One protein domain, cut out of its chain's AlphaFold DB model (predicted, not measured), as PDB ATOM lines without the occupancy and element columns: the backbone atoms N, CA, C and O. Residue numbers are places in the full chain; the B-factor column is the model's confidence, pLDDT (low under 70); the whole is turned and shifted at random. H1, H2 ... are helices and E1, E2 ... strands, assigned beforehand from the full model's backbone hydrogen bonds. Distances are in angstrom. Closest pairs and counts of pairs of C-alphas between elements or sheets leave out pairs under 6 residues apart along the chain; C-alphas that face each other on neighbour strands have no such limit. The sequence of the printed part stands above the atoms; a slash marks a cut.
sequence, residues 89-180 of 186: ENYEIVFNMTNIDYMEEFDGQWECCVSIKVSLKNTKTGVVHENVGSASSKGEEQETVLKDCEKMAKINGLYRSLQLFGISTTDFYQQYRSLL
ATOM      1  N   GLU A  89     466.752 441.318 505.216       64.94
ATOM      2  CA  GLU A  89     468.087 441.918 505.224       64.94
ATOM      3  C   GLU A  89     468.146 443.192 504.373       64.94
ATOM      4  O   GLU A  89     467.602 443.271 503.270       64.94
ATOM      5  N   ASN A  90     468.826 444.208 504.907       70.00
ATOM      6  CA  ASN A  90     468.963 445.509 504.272       70.00
ATOM      7  C   ASN A  90     470.318 445.620 503.572       70.00
ATOM      8  O   ASN A  90     471.374 445.413 504.176       70.00
ATOM      9  N   TYR A  91     470.262 445.997 502.298       73.00
ATOM     10  CA  TYR A  91     471.427 446.236 501.463       73.00
ATOM     11  C   TYR A  91     471.430 447.689 500.995       73.00
ATOM     12  O   TYR A  91     470.427 448.204 500.494       73.00
ATOM     13  N   GLU A  92     472.566 448.349 501.165       79.31
ATOM     14  CA  GLU A  92     472.855 449.635 500.549       79.31
ATOM     15  C   GLU A  92     473.438 449.372 499.154       79.31
ATOM     16  O   GLU A  92     474.407 448.623 499.020       79.31
ATOM     17  N   ILE A  93     472.813 449.950 498.125       81.12
ATOM     18  CA  ILE A  93     473.243 449.828 496.727       81.12
ATOM     19  C   ILE A  93     473.895 451.140 496.310       81.12
ATOM     20  O   ILE A  93     473.292 452.202 496.475       81.12
ATOM     21  N   VAL A  94     475.079 451.060 495.713       80.12
ATOM     22  CA  VAL A  94     475.756 452.200 495.094       80.12
ATOM     23  C   VAL A  94     476.099 451.856 493.649       80.12
ATOM     24  O   VAL A  94     476.716 450.828 493.367       80.12
ATOM     25  N   PHE A  95     475.703 452.727 492.724       81.62
ATOM     26  CA  PHE A  95     476.129 452.683 491.327       81.62
ATOM     27  C   PHE A  95     477.350 453.595 491.189       81.62
ATOM     28  O   PHE A  95     477.220 454.814 491.212       81.62
ATOM     29  N   ASN A  96     478.541 453.000 491.143       69.25
ATOM     30  CA  ASN A  96     479.810 453.715 491.298       69.25
ATOM     31  C   ASN A  96     480.273 454.420 490.018       69.25
ATOM     32  O   ASN A  96     480.927 455.455 490.089       69.25
ATOM     33  N   MET A  97     480.018 453.819 488.857       75.88
ATOM     34  CA  MET A  97     480.522 454.299 487.570       75.88
ATOM     35  C   MET A  97     479.659 453.736 486.448       75.88
ATOM     36  O   MET A  97     479.377 452.537 486.465       75.88
ATOM     37  N   THR A  98     479.295 454.587 485.493       82.94
ATOM     38  CA  THR A  98     478.611 454.214 484.252       82.94
ATOM     39  C   THR A  98     479.544 454.491 483.085       82.94
ATOM     40  O   THR A  98     479.981 455.625 482.908       82.94
ATOM     41  N   ASN A  99     479.829 453.460 482.297       81.06
ATOM     42  CA  ASN A  99     480.593 453.543 481.063       81.06
ATOM     43  C   ASN A  99     479.670 453.222 479.894       81.06
ATOM     44  O   ASN A  99     479.034 452.172 479.888       81.06
ATOM     45  N   ILE A 100     479.619 454.108 478.905       87.12
ATOM     46  CA  ILE A 100     479.026 453.803 477.603       87.12
ATOM     47  C   ILE A 100     480.148 453.172 476.782       87.12
ATOM     48  O   ILE A 100     481.079 453.869 476.382       87.12
ATOM     49  N   ASP A 101     480.097 451.853 476.615       82.88
ATOM     50  CA  ASP A 101     481.132 451.089 475.915       82.88
ATOM     51  C   ASP A 101     481.083 451.372 474.406       82.88
ATOM     52  O   ASP A 101     482.127 451.526 473.775       82.88
ATOM     53  N   TYR A 102     479.873 451.509 473.849       87.75
ATOM     54  CA  TYR A 102     479.628 452.100 472.532       87.75
ATOM     55  C   TYR A 102     478.192 452.627 472.403       87.75
ATOM     56  O   TYR A 102     477.293 452.226 473.150       87.75
ATOM     57  N   MET A 103     477.994 453.529 471.438       91.06
ATOM     58  CA  MET A 103     476.691 454.026 470.998       91.06
ATOM     59  C   MET A 103     476.779 454.394 469.517       91.06
ATOM     60  O   MET A 103     477.490 455.338 469.169       91.06
ATOM     61  N   GLU A 104     476.082 453.659 468.658       90.75
ATOM     62  CA  GLU A 104     476.186 453.797 467.199       90.75
ATOM     63  C   GLU A 104     474.806 453.720 466.535       90.75
ATOM     64  O   GLU A 104     473.885 453.109 467.073       90.75
ATOM     65  N   GLU A 105     474.658 454.353 465.370       92.62
ATOM     66  CA  GLU A 105     473.464 454.242 464.528       92.62
ATOM     67  C   GLU A 105     473.785 453.366 463.311       92.62
ATOM     68  O   GLU A 105     474.731 453.638 462.568       92.62
ATOM     69  N   PHE A 106     472.984 452.324 463.100       89.25
ATOM     70  CA  PHE A 106     473.088 451.407 461.973       89.25
ATOM     71  C   PHE A 106     471.699 451.173 461.373       89.25
ATOM     72  O   PHE A 106     470.763 450.806 462.080       89.25
ATOM     73  N   ASP A 107     471.549 451.407 460.066       90.62
ATOM     74  CA  ASP A 107     470.284 451.249 459.330       90.62
ATOM     75  C   ASP A 107     469.074 451.969 459.969       90.62
ATOM     76  O   ASP A 107     467.952 451.463 459.973       90.62
ATOM     77  N   GLY A 108     469.294 453.172 460.517       88.75
ATOM     78  CA  GLY A 108     468.246 453.964 461.174       88.75
ATOM     79  C   GLY A 108     467.833 453.444 462.555       88.75
ATOM     80  O   GLY A 108     466.809 453.867 463.087       88.75
ATOM     81  N   GLN A 109     468.603 452.520 463.135       92.06
ATOM     82  CA  GLN A 109     468.445 452.056 464.510       92.06
ATOM     83  C   GLN A 109     469.685 452.391 465.328       92.06
ATOM     84  O   GLN A 109     470.816 452.176 464.899       92.06
ATOM     85  N   TRP A 110     469.465 452.875 466.542       92.50
ATOM     86  CA  TRP A 110     470.504 453.045 467.540       92.50
ATOM     87  C   TRP A 110     470.798 451.724 468.231       92.50
ATOM     88  O   TRP A 110     469.879 450.993 468.600       92.50
ATOM     89  N   GLU A 111     472.075 451.461 468.470       90.00
ATOM     90  CA  GLU A 111     472.570 450.361 469.284       90.00
ATOM     91  C   GLU A 111     473.508 450.905 470.366       90.00
ATOM     92  O   GLU A 111     474.382 451.730 470.095       90.00
ATOM     93  N   CYS A 112     473.333 450.433 471.599       87.19
ATOM     94  CA  CYS A 112     474.167 450.794 472.741       87.19
ATOM     95  C   CYS A 112     474.755 449.567 473.421       87.19
ATOM     96  O   CYS A 112     474.144 448.497 473.441       87.19
ATOM     97  N   CYS A 113     475.884 449.774 474.097       87.94
ATOM     98  CA  CYS A 113     476.317 448.934 475.204       87.94
ATOM     99  C   CYS A 113     476.782 449.805 476.368       87.94
ATOM    100  O   CYS A 113     477.527 450.769 476.185       87.94
ATOM    101  N   VAL A 114     476.320 449.473 477.570       86.50
ATOM    102  CA  VAL A 114     476.658 450.183 478.802       86.50
ATOM    103  C   VAL A 114     477.144 449.191 479.846       86.50
ATOM    104  O   VAL A 114     476.530 448.144 480.053       86.50
ATOM    105  N   SER A 115     478.197 449.572 480.566       86.88
ATOM    106  CA  SER A 115     478.742 448.861 481.718       86.88
ATOM    107  C   SER A 115     478.663 449.715 482.980       86.88
ATOM    108  O   SER A 115     479.111 450.859 483.006       86.88
ATOM    109  N   ILE A 116     478.121 449.160 484.064       84.19
ATOM    110  CA  ILE A 116     477.944 449.848 485.346       84.19
ATOM    111  C   ILE A 116     478.576 449.046 486.473       84.19
ATOM    112  O   ILE A 116     478.240 447.880 486.697       84.19
ATOM    113  N   LYS A 117     479.472 449.686 487.231       88.38
ATOM    114  CA  LYS A 117     480.004 449.115 488.471       88.38
ATOM    115  C   LYS A 117     478.981 449.297 489.591       88.38
ATOM    116  O   LYS A 117     478.635 450.423 489.945       88.38
ATOM    117  N   VAL A 118     478.545 448.190 490.176       85.94
ATOM    118  CA  VAL A 118     477.587 448.137 491.281       85.94
ATOM    119  C   VAL A 118     478.303 447.662 492.537       85.94
ATOM    120  O   VAL A 118     479.067 446.701 492.495       85.94
ATOM    121  N   SER A 119     478.053 448.343 493.647       84.69
ATOM    122  CA  SER A 119     478.503 447.961 494.979       84.69
ATOM    123  C   SER A 119     477.295 447.700 495.865       84.69
ATOM    124  O   SER A 119     476.350 448.491 495.902       84.69
ATOM    125  N   LEU A 120     477.320 446.567 496.556       84.31
ATOM    126  CA  LEU A 120     476.314 446.153 497.518       84.31
ATOM    127  C   LEU A 120     476.950 445.987 498.880       84.31
ATOM    128  O   LEU A 120     477.845 445.161 499.060       84.31
ATOM    129  N   LYS A 121     476.424 446.720 499.854       85.00
ATOM    130  CA  LYS A 121     476.833 446.617 501.247       85.00
ATOM    131  C   LYS A 121     475.696 446.065 502.085       85.00
ATOM    132  O   LYS A 121     474.637 446.683 502.182       85.00
ATOM    133  N   ASN A 122     475.925 444.939 502.748       81.06
ATOM    134  CA  ASN A 122     475.003 444.453 503.767       81.06
ATOM    135  C   ASN A 122     475.103 445.381 504.988       81.06
ATOM    136  O   ASN A 122     476.165 445.504 505.603       81.06
ATOM    137  N   THR A 123     474.018 446.067 505.351       80.06
ATOM    138  CA  THR A 123     474.065 447.099 506.402       80.06
ATOM    139  C   THR A 123     474.217 446.515 507.805       80.06
ATOM    140  O   THR A 123     474.588 447.236 508.726       80.06
ATOM    141  N   LYS A 124     473.916 445.223 507.983       78.56
ATOM    142  CA  LYS A 124     474.034 444.516 509.263       78.56
ATOM    143  C   LYS A 124     475.457 444.011 509.491       78.56
ATOM    144  O   LYS A 124     475.967 444.137 510.598       78.56
ATOM    145  N   THR A 125     476.084 443.434 508.466       81.19
ATOM    146  CA  THR A 125     477.430 442.840 508.580       81.19
ATOM    147  C   THR A 125     478.546 443.794 508.160       81.19
ATOM    148  O   THR A 125     479.701 443.578 508.515       81.19
ATOM    149  N   GLY A 126     478.226 444.842 507.398       83.69
ATOM    150  CA  GLY A 126     479.196 445.768 506.818       83.69
ATOM    151  C   GLY A 126     479.967 445.204 505.620       83.69
ATOM    152  O   GLY A 126     480.763 445.937 505.038       83.69
ATOM    153  N   VAL A 127     479.735 443.943 505.239       83.50
ATOM    154  CA  VAL A 127     480.388 443.297 504.090       83.50
ATOM    155  C   VAL A 127     479.968 443.987 502.798       83.50
ATOM    156  O   VAL A 127     478.783 444.264 502.598       83.50
ATOM    157  N   VAL A 128     480.946 444.231 501.924       87.75
ATOM    158  CA  VAL A 128     480.762 444.864 500.617       87.75
ATOM    159  C   VAL A 128     481.170 443.895 499.515       87.75
ATOM    160  O   VAL A 128     482.267 443.339 499.549       87.75
ATOM    161  N   HIS A 129     480.309 443.743 498.515       87.50
ATOM    162  CA  HIS A 129     480.633 443.069 497.264       87.50
ATOM    163  C   HIS A 129     480.402 444.002 496.088       87.50
ATOM    164  O   HIS A 129     479.411 444.726 496.035       87.50
ATOM    165  N   GLU A 130     481.332 443.970 495.142       89.00
ATOM    166  CA  GLU A 130     481.282 444.792 493.944       89.00
ATOM    167  C   GLU A 130     481.310 443.911 492.704       89.00
ATOM    168  O   GLU A 130     482.055 442.930 492.639       89.00
ATOM    169  N   ASN A 131     480.527 444.285 491.700       90.62
ATOM    170  CA  ASN A 131     480.566 443.648 490.395       90.62
ATOM    171  C   ASN A 131     480.244 444.651 489.287       90.62
ATOM    172  O   ASN A 131     479.806 445.770 489.545       90.62
ATOM    173  N   VAL A 132     480.469 444.251 488.041       90.25
ATOM    174  CA  VAL A 132     480.126 445.058 486.865       90.25
ATOM    175  C   VAL A 132     478.953 444.407 486.154       90.25
ATOM    176  O   VAL A 132     478.981 443.213 485.865       90.25
ATOM    177  N   GLY A 133     477.912 445.171 485.867       89.56
ATOM    178  CA  GLY A 133     476.847 444.752 484.969       89.56
ATOM    179  C   GLY A 133     477.020 445.400 483.619       89.56
ATOM    180  O   GLY A 133     477.199 446.607 483.571       89.56
ATOM    181  N   SER A 134     476.948 444.619 482.551       91.56
ATOM    182  CA  SER A 134     476.931 445.132 481.186       91.56
ATOM    183  C   SER A 134     475.626 444.749 480.506       91.56
ATOM    184  O   SER A 134     475.042 443.702 480.818       91.56
ATOM    185  N   ALA A 135     475.147 445.594 479.605       90.81
ATOM    186  CA  ALA A 135     473.987 445.299 478.781       90.81
ATOM    187  C   ALA A 135     474.054 446.043 477.453       90.81
ATOM    188  O   ALA A 135     474.567 447.158 477.394       90.81
ATOM    189  N   SER A 136     473.480 445.419 476.428       90.62
ATOM    190  CA  SER A 136     473.288 446.018 475.112       90.62
ATOM    191  C   SER A 136     471.807 446.044 474.762       90.62
ATOM    192  O   SER A 136     471.060 445.136 475.136       90.62
ATOM    193  N   SER A 137     471.395 447.077 474.039       90.25
ATOM    194  CA  SER A 137     470.030 447.266 473.553       90.25
ATOM    195  C   SER A 137     470.054 447.982 472.208       90.25
ATOM    196  O   SER A 137     471.065 448.575 471.829       90.25
ATOM    197  N   LYS A 138     468.934 447.918 471.490       92.62
ATOM    198  CA  LYS A 138     468.745 448.594 470.208       92.62
ATOM    199  C   LYS A 138     467.331 449.143 470.059       92.62
ATOM    200  O   LYS A 138     466.402 448.592 470.649       92.62
ATOM    201  N   GLY A 139     467.159 450.178 469.244       91.75
ATOM    202  CA  GLY A 139     465.858 450.811 469.020       91.75
ATOM    203  C   GLY A 139     465.929 452.061 468.149       91.75
ATOM    204  O   GLY A 139     466.992 452.450 467.687       91.75
ATOM    205  N   GLU A 140     464.778 452.681 467.904       87.94
ATOM    206  CA  GLU A 140     464.661 453.813 466.972       87.94
ATOM    207  C   GLU A 140     465.104 455.144 467.601       87.94
ATOM    208  O   GLU A 140     465.696 455.987 466.935       87.94
ATOM    209  N   GLU A 141     464.871 455.328 468.903       88.81
ATOM    210  CA  GLU A 141     465.202 456.566 469.611       88.81
ATOM    211  C   GLU A 141     466.462 456.417 470.467       88.81
ATOM    212  O   GLU A 141     466.489 455.645 471.429       88.81
ATOM    213  N   GLN A 142     467.480 457.229 470.171       84.50
ATOM    214  CA  GLN A 142     468.772 457.235 470.868       84.50
ATOM    215  C   GLN A 142     468.636 457.290 472.399       84.50
ATOM    216  O   GLN A 142     469.293 456.539 473.122       84.50
ATOM    217  N   GLU A 143     467.790 458.193 472.900       81.56
ATOM    218  CA  GLU A 143     467.622 458.436 474.336       81.56
ATOM    219  C   GLU A 143     466.969 457.245 475.046       81.56
ATOM    220  O   GLU A 143     467.410 456.842 476.124       81.56
ATOM    221  N   THR A 144     465.945 456.660 474.428       79.75
ATOM    222  CA  THR A 144     465.240 455.483 474.948       79.75
ATOM    223  C   THR A 144     466.178 454.277 475.001       79.75
ATOM    224  O   THR A 144     466.277 453.610 476.030       79.75
ATOM    225  N   VAL A 145     466.959 454.066 473.941       79.38
ATOM    226  CA  VAL A 145     467.943 452.980 473.842       79.38
ATOM    227  C   VAL A 145     469.021 453.093 474.922       79.38
ATOM    228  O   VAL A 145     469.290 452.117 475.627       79.38
ATOM    229  N   LEU A 146     469.583 454.288 475.131       80.94
ATOM    230  CA  LEU A 146     470.579 454.511 476.181       80.94
ATOM    231  C   LEU A 146     470.005 454.254 477.584       80.94
ATOM    232  O   LEU A 146     470.644 453.576 478.391       80.94
ATOM    233  N   LYS A 147     468.787 454.741 477.869       83.19
ATOM    234  CA  LYS A 147     468.104 454.499 479.152       83.19
ATOM    235  C   LYS A 147     467.886 453.009 479.406       83.19
ATOM    236  O   LYS A 147     468.110 452.543 480.525       83.19
ATOM    237  N   ASP A 148     467.502 452.258 478.380       80.69
ATOM    238  CA  ASP A 148     467.309 450.813 478.486       80.69
ATOM    239  C   ASP A 148     468.627 450.079 478.748       80.69
ATOM    240  O   ASP A 148     468.687 449.242 479.653       80.69
ATOM    241  N   CYS A 149     469.701 450.434 478.037       81.81
ATOM    242  CA  CYS A 149     471.038 449.902 478.303       81.81
ATOM    243  C   CYS A 149     471.495 450.173 479.736       81.81
ATOM    244  O   CYS A 149     471.930 449.251 480.429       81.81
ATOM    245  N   GLU A 150     471.370 451.413 480.214       83.31
ATOM    246  CA  GLU A 150     471.732 451.764 481.586       83.31
ATOM    247  C   GLU A 150     470.913 450.976 482.607       83.31
ATOM    248  O   GLU A 150     471.472 450.434 483.564       83.31
ATOM    249  N   LYS A 151     469.594 450.885 482.405       82.19
ATOM    250  CA  LYS A 151     468.707 450.119 483.282       82.19
ATOM    251  C   LYS A 151     469.172 448.665 483.333       82.19
ATOM    252  O   LYS A 151     469.500 448.176 484.413       82.19
ATOM    253  N   MET A 152     469.298 447.998 482.185       83.31
ATOM    254  CA  MET A 152     469.749 446.601 482.078       83.31
ATOM    255  C   MET A 152     471.138 446.370 482.690       83.31
ATOM    256  O   MET A 152     471.334 445.391 483.415       83.31
ATOM    257  N   ALA A 153     472.081 447.289 482.491       83.56
ATOM    258  CA  ALA A 153     473.417 447.206 483.068       83.56
ATOM    259  C   ALA A 153     473.391 447.301 484.605       83.56
ATOM    260  O   ALA A 153     474.010 446.470 485.279       83.56
ATOM    261  N   LYS A 154     472.614 448.227 485.190       82.94
ATOM    262  CA  LYS A 154     472.427 448.325 486.656       82.94
ATOM    263  C   LYS A 154     471.927 447.010 487.241       82.94
ATOM    264  O   LYS A 154     472.410 446.561 488.278       82.94
ATOM    265  N   ILE A 155     470.981 446.379 486.557       80.19
ATOM    266  CA  ILE A 155     470.340 445.135 486.992       80.19
ATOM    267  C   ILE A 155     471.315 443.980 486.953       80.19
ATOM    268  O   ILE A 155     471.453 443.258 487.938       80.19
ATOM    269  N   ASN A 156     472.007 443.818 485.827       82.81
ATOM    270  CA  ASN A 156     472.994 442.764 485.667       82.81
ATOM    271  C   ASN A 156     474.099 442.914 486.719       82.81
ATOM    272  O   ASN A 156     474.547 441.926 487.298       82.81
ATOM    273  N   GLY A 157     474.493 444.149 487.036       86.25
ATOM    274  CA  GLY A 157     475.502 444.428 488.053       86.25
ATOM    275  C   GLY A 157     475.001 444.122 489.459       86.25
ATOM    276  O   GLY A 157     475.716 443.495 490.244       86.25
ATOM    277  N   LEU A 158     473.753 444.484 489.760       82.12
ATOM    278  CA  LEU A 158     473.086 444.161 491.017       82.12
ATOM    279  C   LEU A 158     472.975 442.645 491.213       82.12
ATOM    280  O   LEU A 158     473.399 442.122 492.239       82.12
ATOM    281  N   TYR A 159     472.491 441.936 490.195       79.12
ATOM    282  CA  TYR A 159     472.384 440.479 490.168       79.12
ATOM    283  C   TYR A 159     473.734 439.809 490.443       79.12
ATOM    284  O   TYR A 159     473.861 439.000 491.362       79.12
ATOM    285  N   ARG A 160     474.771 440.192 489.690       81.56
ATOM    286  CA  ARG A 160     476.119 439.628 489.839       81.56
ATOM    287  C   ARG A 160     476.740 439.952 491.198       81.56
ATOM    288  O   ARG A 160     477.524 439.161 491.713       81.56
ATOM    289  N   SER A 161     476.407 441.100 491.785       83.31
ATOM    290  CA  SER A 161     476.869 441.474 493.126       83.31
ATOM    291  C   SER A 161     476.154 440.665 494.215       83.31
ATOM    292  O   SER A 161     476.788 440.255 495.182       83.31
ATOM    293  N   LEU A 162     474.863 440.366 494.040       75.25
ATOM    294  CA  LEU A 162     474.092 439.512 494.955       75.25
ATOM    295  C   LEU A 162     474.591 438.064 494.956       75.25
ATOM    296  O   LEU A 162     474.685 437.456 496.018       75.25
ATOM    297  N   GLN A 163     474.980 437.522 493.798       72.06
ATOM    298  CA  GLN A 163     475.546 436.168 493.713       72.06
ATOM    299  C   GLN A 163     476.782 435.981 494.607       72.06
ATOM    300  O   GLN A 163     476.996 434.891 495.135       72.06
ATOM    301  N   LEU A 164     477.570 437.039 494.826       79.12
ATOM    302  CA  LEU A 164     478.747 436.996 495.701       79.12
ATOM    303  C   LEU A 164     478.382 436.816 497.182       79.12
ATOM    304  O   LEU A 164     479.175 436.261 497.935       79.12
ATOM    305  N   PHE A 165     477.162 437.185 497.583       71.81
ATOM    306  CA  PHE A 165     476.612 436.882 498.909       71.81
ATOM    307  C   PHE A 165     476.067 435.442 499.025       71.81
ATOM    308  O   PHE A 165     475.469 435.096 500.040       71.81
ATOM    309  N   GLY A 166     476.242 434.588 498.005       66.31
ATOM    310  CA  GLY A 166     475.710 433.216 497.995       66.31
ATOM    311  C   GLY A 166     474.191 433.154 497.822       66.31
ATOM    312  O   GLY A 166     473.556 432.144 498.123       66.31
ATOM    313  N   ILE A 167     473.599 434.245 497.348       63.53
ATOM    314  CA  ILE A 167     472.161 434.396 497.193       63.53
ATOM    315  C   ILE A 167     471.706 433.716 495.897       63.53
ATOM    316  O   ILE A 167     472.158 434.071 494.807       63.53
ATOM    317  N   SER A 168     470.758 432.777 496.007       58.88
ATOM    318  CA  SER A 168     470.067 432.207 494.845       58.88
ATOM    319  C   SER A 168     469.162 433.260 494.213       58.88
ATOM    320  O   SER A 168     468.215 433.760 494.815       58.88
ATOM    321  N   THR A 169     469.471 433.616 492.976       57.59
ATOM    322  CA  THR A 169     468.886 434.765 492.285       57.59
ATOM    323  C   THR A 169     467.650 434.433 491.440       57.59
ATOM    324  O   THR A 169     467.198 435.283 490.677       57.59
ATOM    325  N   THR A 170     467.126 433.207 491.500       59.84
ATOM    326  CA  THR A 170     466.020 432.760 490.630       59.84
ATOM    327  C   THR A 170     464.736 433.558 490.883       59.84
ATOM    328  O   THR A 170     464.142 434.071 489.936       59.84
ATOM    329  N   ASP A 171     464.368 433.764 492.150       51.28
ATOM    330  CA  ASP A 171     463.179 434.545 492.528       51.28
ATOM    331  C   ASP A 171     463.384 436.048 492.298       51.28
ATOM    332  O   ASP A 171     462.468 436.748 491.862       51.28
ATOM    333  N   PHE A 172     464.613 436.538 492.513       57.00
ATOM    334  CA  PHE A 172     465.005 437.905 492.171       57.00
ATOM    335  C   PHE A 172     464.845 438.149 490.667       57.00
ATOM    336  O   PHE A 172     464.209 439.118 490.276       57.00
ATOM    337  N   TYR A 173     465.335 437.247 489.816       58.31
ATOM    338  CA  TYR A 173     465.234 437.368 488.362       58.31
ATOM    339  C   TYR A 173     463.776 437.365 487.872       58.31
ATOM    340  O   TYR A 173     463.420 438.168 487.012       58.31
ATOM    341  N   GLN A 174     462.908 436.518 488.440       56.56
ATOM    342  CA  GLN A 174     461.488 436.465 488.068       56.56
ATOM    343  C   GLN A 174     460.709 437.723 488.485       56.56
ATOM    344  O   GLN A 174     459.978 438.278 487.667       56.56
ATOM    345  N   GLN A 175     460.898 438.213 489.716       51.88
ATOM    346  CA  GLN A 175     460.253 439.446 490.199       51.88
ATOM    347  C   GLN A 175     460.854 440.710 489.576       51.88
ATOM    348  O   GLN A 175     460.203 441.748 489.491       51.88
ATOM    349  N   TYR A 176     462.105 440.637 489.132       57.97
ATOM    350  CA  TYR A 176     462.753 441.732 488.434       57.97
ATOM    351  C   TYR A 176     462.288 441.828 486.974       57.97
ATOM    352  O   TYR A 176     462.044 442.921 486.464       57.97
ATOM    353  N   ARG A 177     462.090 440.691 486.294       51.94
ATOM    354  CA  ARG A 177     461.597 440.655 484.910       51.94
ATOM    355  C   ARG A 177     460.239 441.348 484.752       51.94
ATOM    356  O   ARG A 177     460.023 441.985 483.726       51.94
ATOM    357  N   SER A 178     459.361 441.314 485.758       53.53
ATOM    358  CA  SER A 178     458.101 442.075 485.717       53.53
ATOM    359  C   SER A 178     458.314 443.597 485.734       53.53
ATOM    360  O   SER A 178     457.582 444.312 485.068       53.53
ATOM    361  N   LEU A 179     459.368 444.109 486.381       49.59
ATOM    362  CA  LEU A 179     459.711 445.547 486.376       49.59
ATOM    363  C   LEU A 179     460.354 446.041 485.074       49.59
ATOM    364  O   LEU A 179     460.415 447.250 484.827       49.59
ATOM    365  N   LEU A 180     460.873 445.127 484.254       48.44
ATOM    366  CA  LEU A 180     461.291 445.432 482.884       48.44
ATOM    367  C   LEU A 180     460.091 445.499 481.934       48.44
ATOM    368  O   LEU A 180     460.121 446.283 480.993       48.44
TER     369      LEU A 180
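This is residues 89 to 180 of the 186 residues of an uncharacterized protein of Entamoeba histolytica KU27 (UniProt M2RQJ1). A long, twisted sheet of three antiparallel strands curls round one long helix, H1, which fills its hollow face. After H1 the chain folds back into a short helix, H2, beyond H1 on the side away from the sheet. The printed part has 92 residues, with three named strands and two named helices in the order E1 E2 E3 H1 H2; the sheet order is E1 - E2 - E3 and the class is mixed, helices and strands. The whole is only just compact, close to loose, with a radius of gyration of the C-alphas of 14.6 A, and elongated, spanning 50 by 26 by 16 A.

E1, residues 91 to 106, E2, residues 109 to 122, and E3, residues 128 to 139, form a meander, each strand the antiparallel neighbour of the one before. The hairpin E1 and E2 has N 99 and O 115 within hydrogen-bond range at 2.8 A. The hairpin E2 and E3 has N 116 and O 133 within hydrogen-bond range at 2.8 A. H1, residues 142 to 163, is on the sheet in two layers, a helix on one face; its closest C-alphas to E3 are Gly 157 and Gly 133, 3.4 A apart. H2, residues 170 to 180, is not on the sheet; H1 and H2 are near each other, with 11 pairs of C-alphas within 10 A. Every O i to N i+4 pair is within hydrogen-bond range in H1, and 5 of 7 in H2.

E1 starts at C-alpha 91 (471.427, 446.236, 501.463), bends by 55 degrees at residue 97 and measures 39.9 A. E2 measures 40.5 A, E3 35.4 A, H1 31.8 A and H2 15.6 A. H2 ends at C-alpha 180 (461.291, 445.432, 482.884).

The C-alphas farthest apart, of Asp 107 and Lys 124, are 50.5 A apart. The printed part has no cut and no long link. Its mean pLDDT is 79.4; residues 89, 96 and 166 to 180 are under 70.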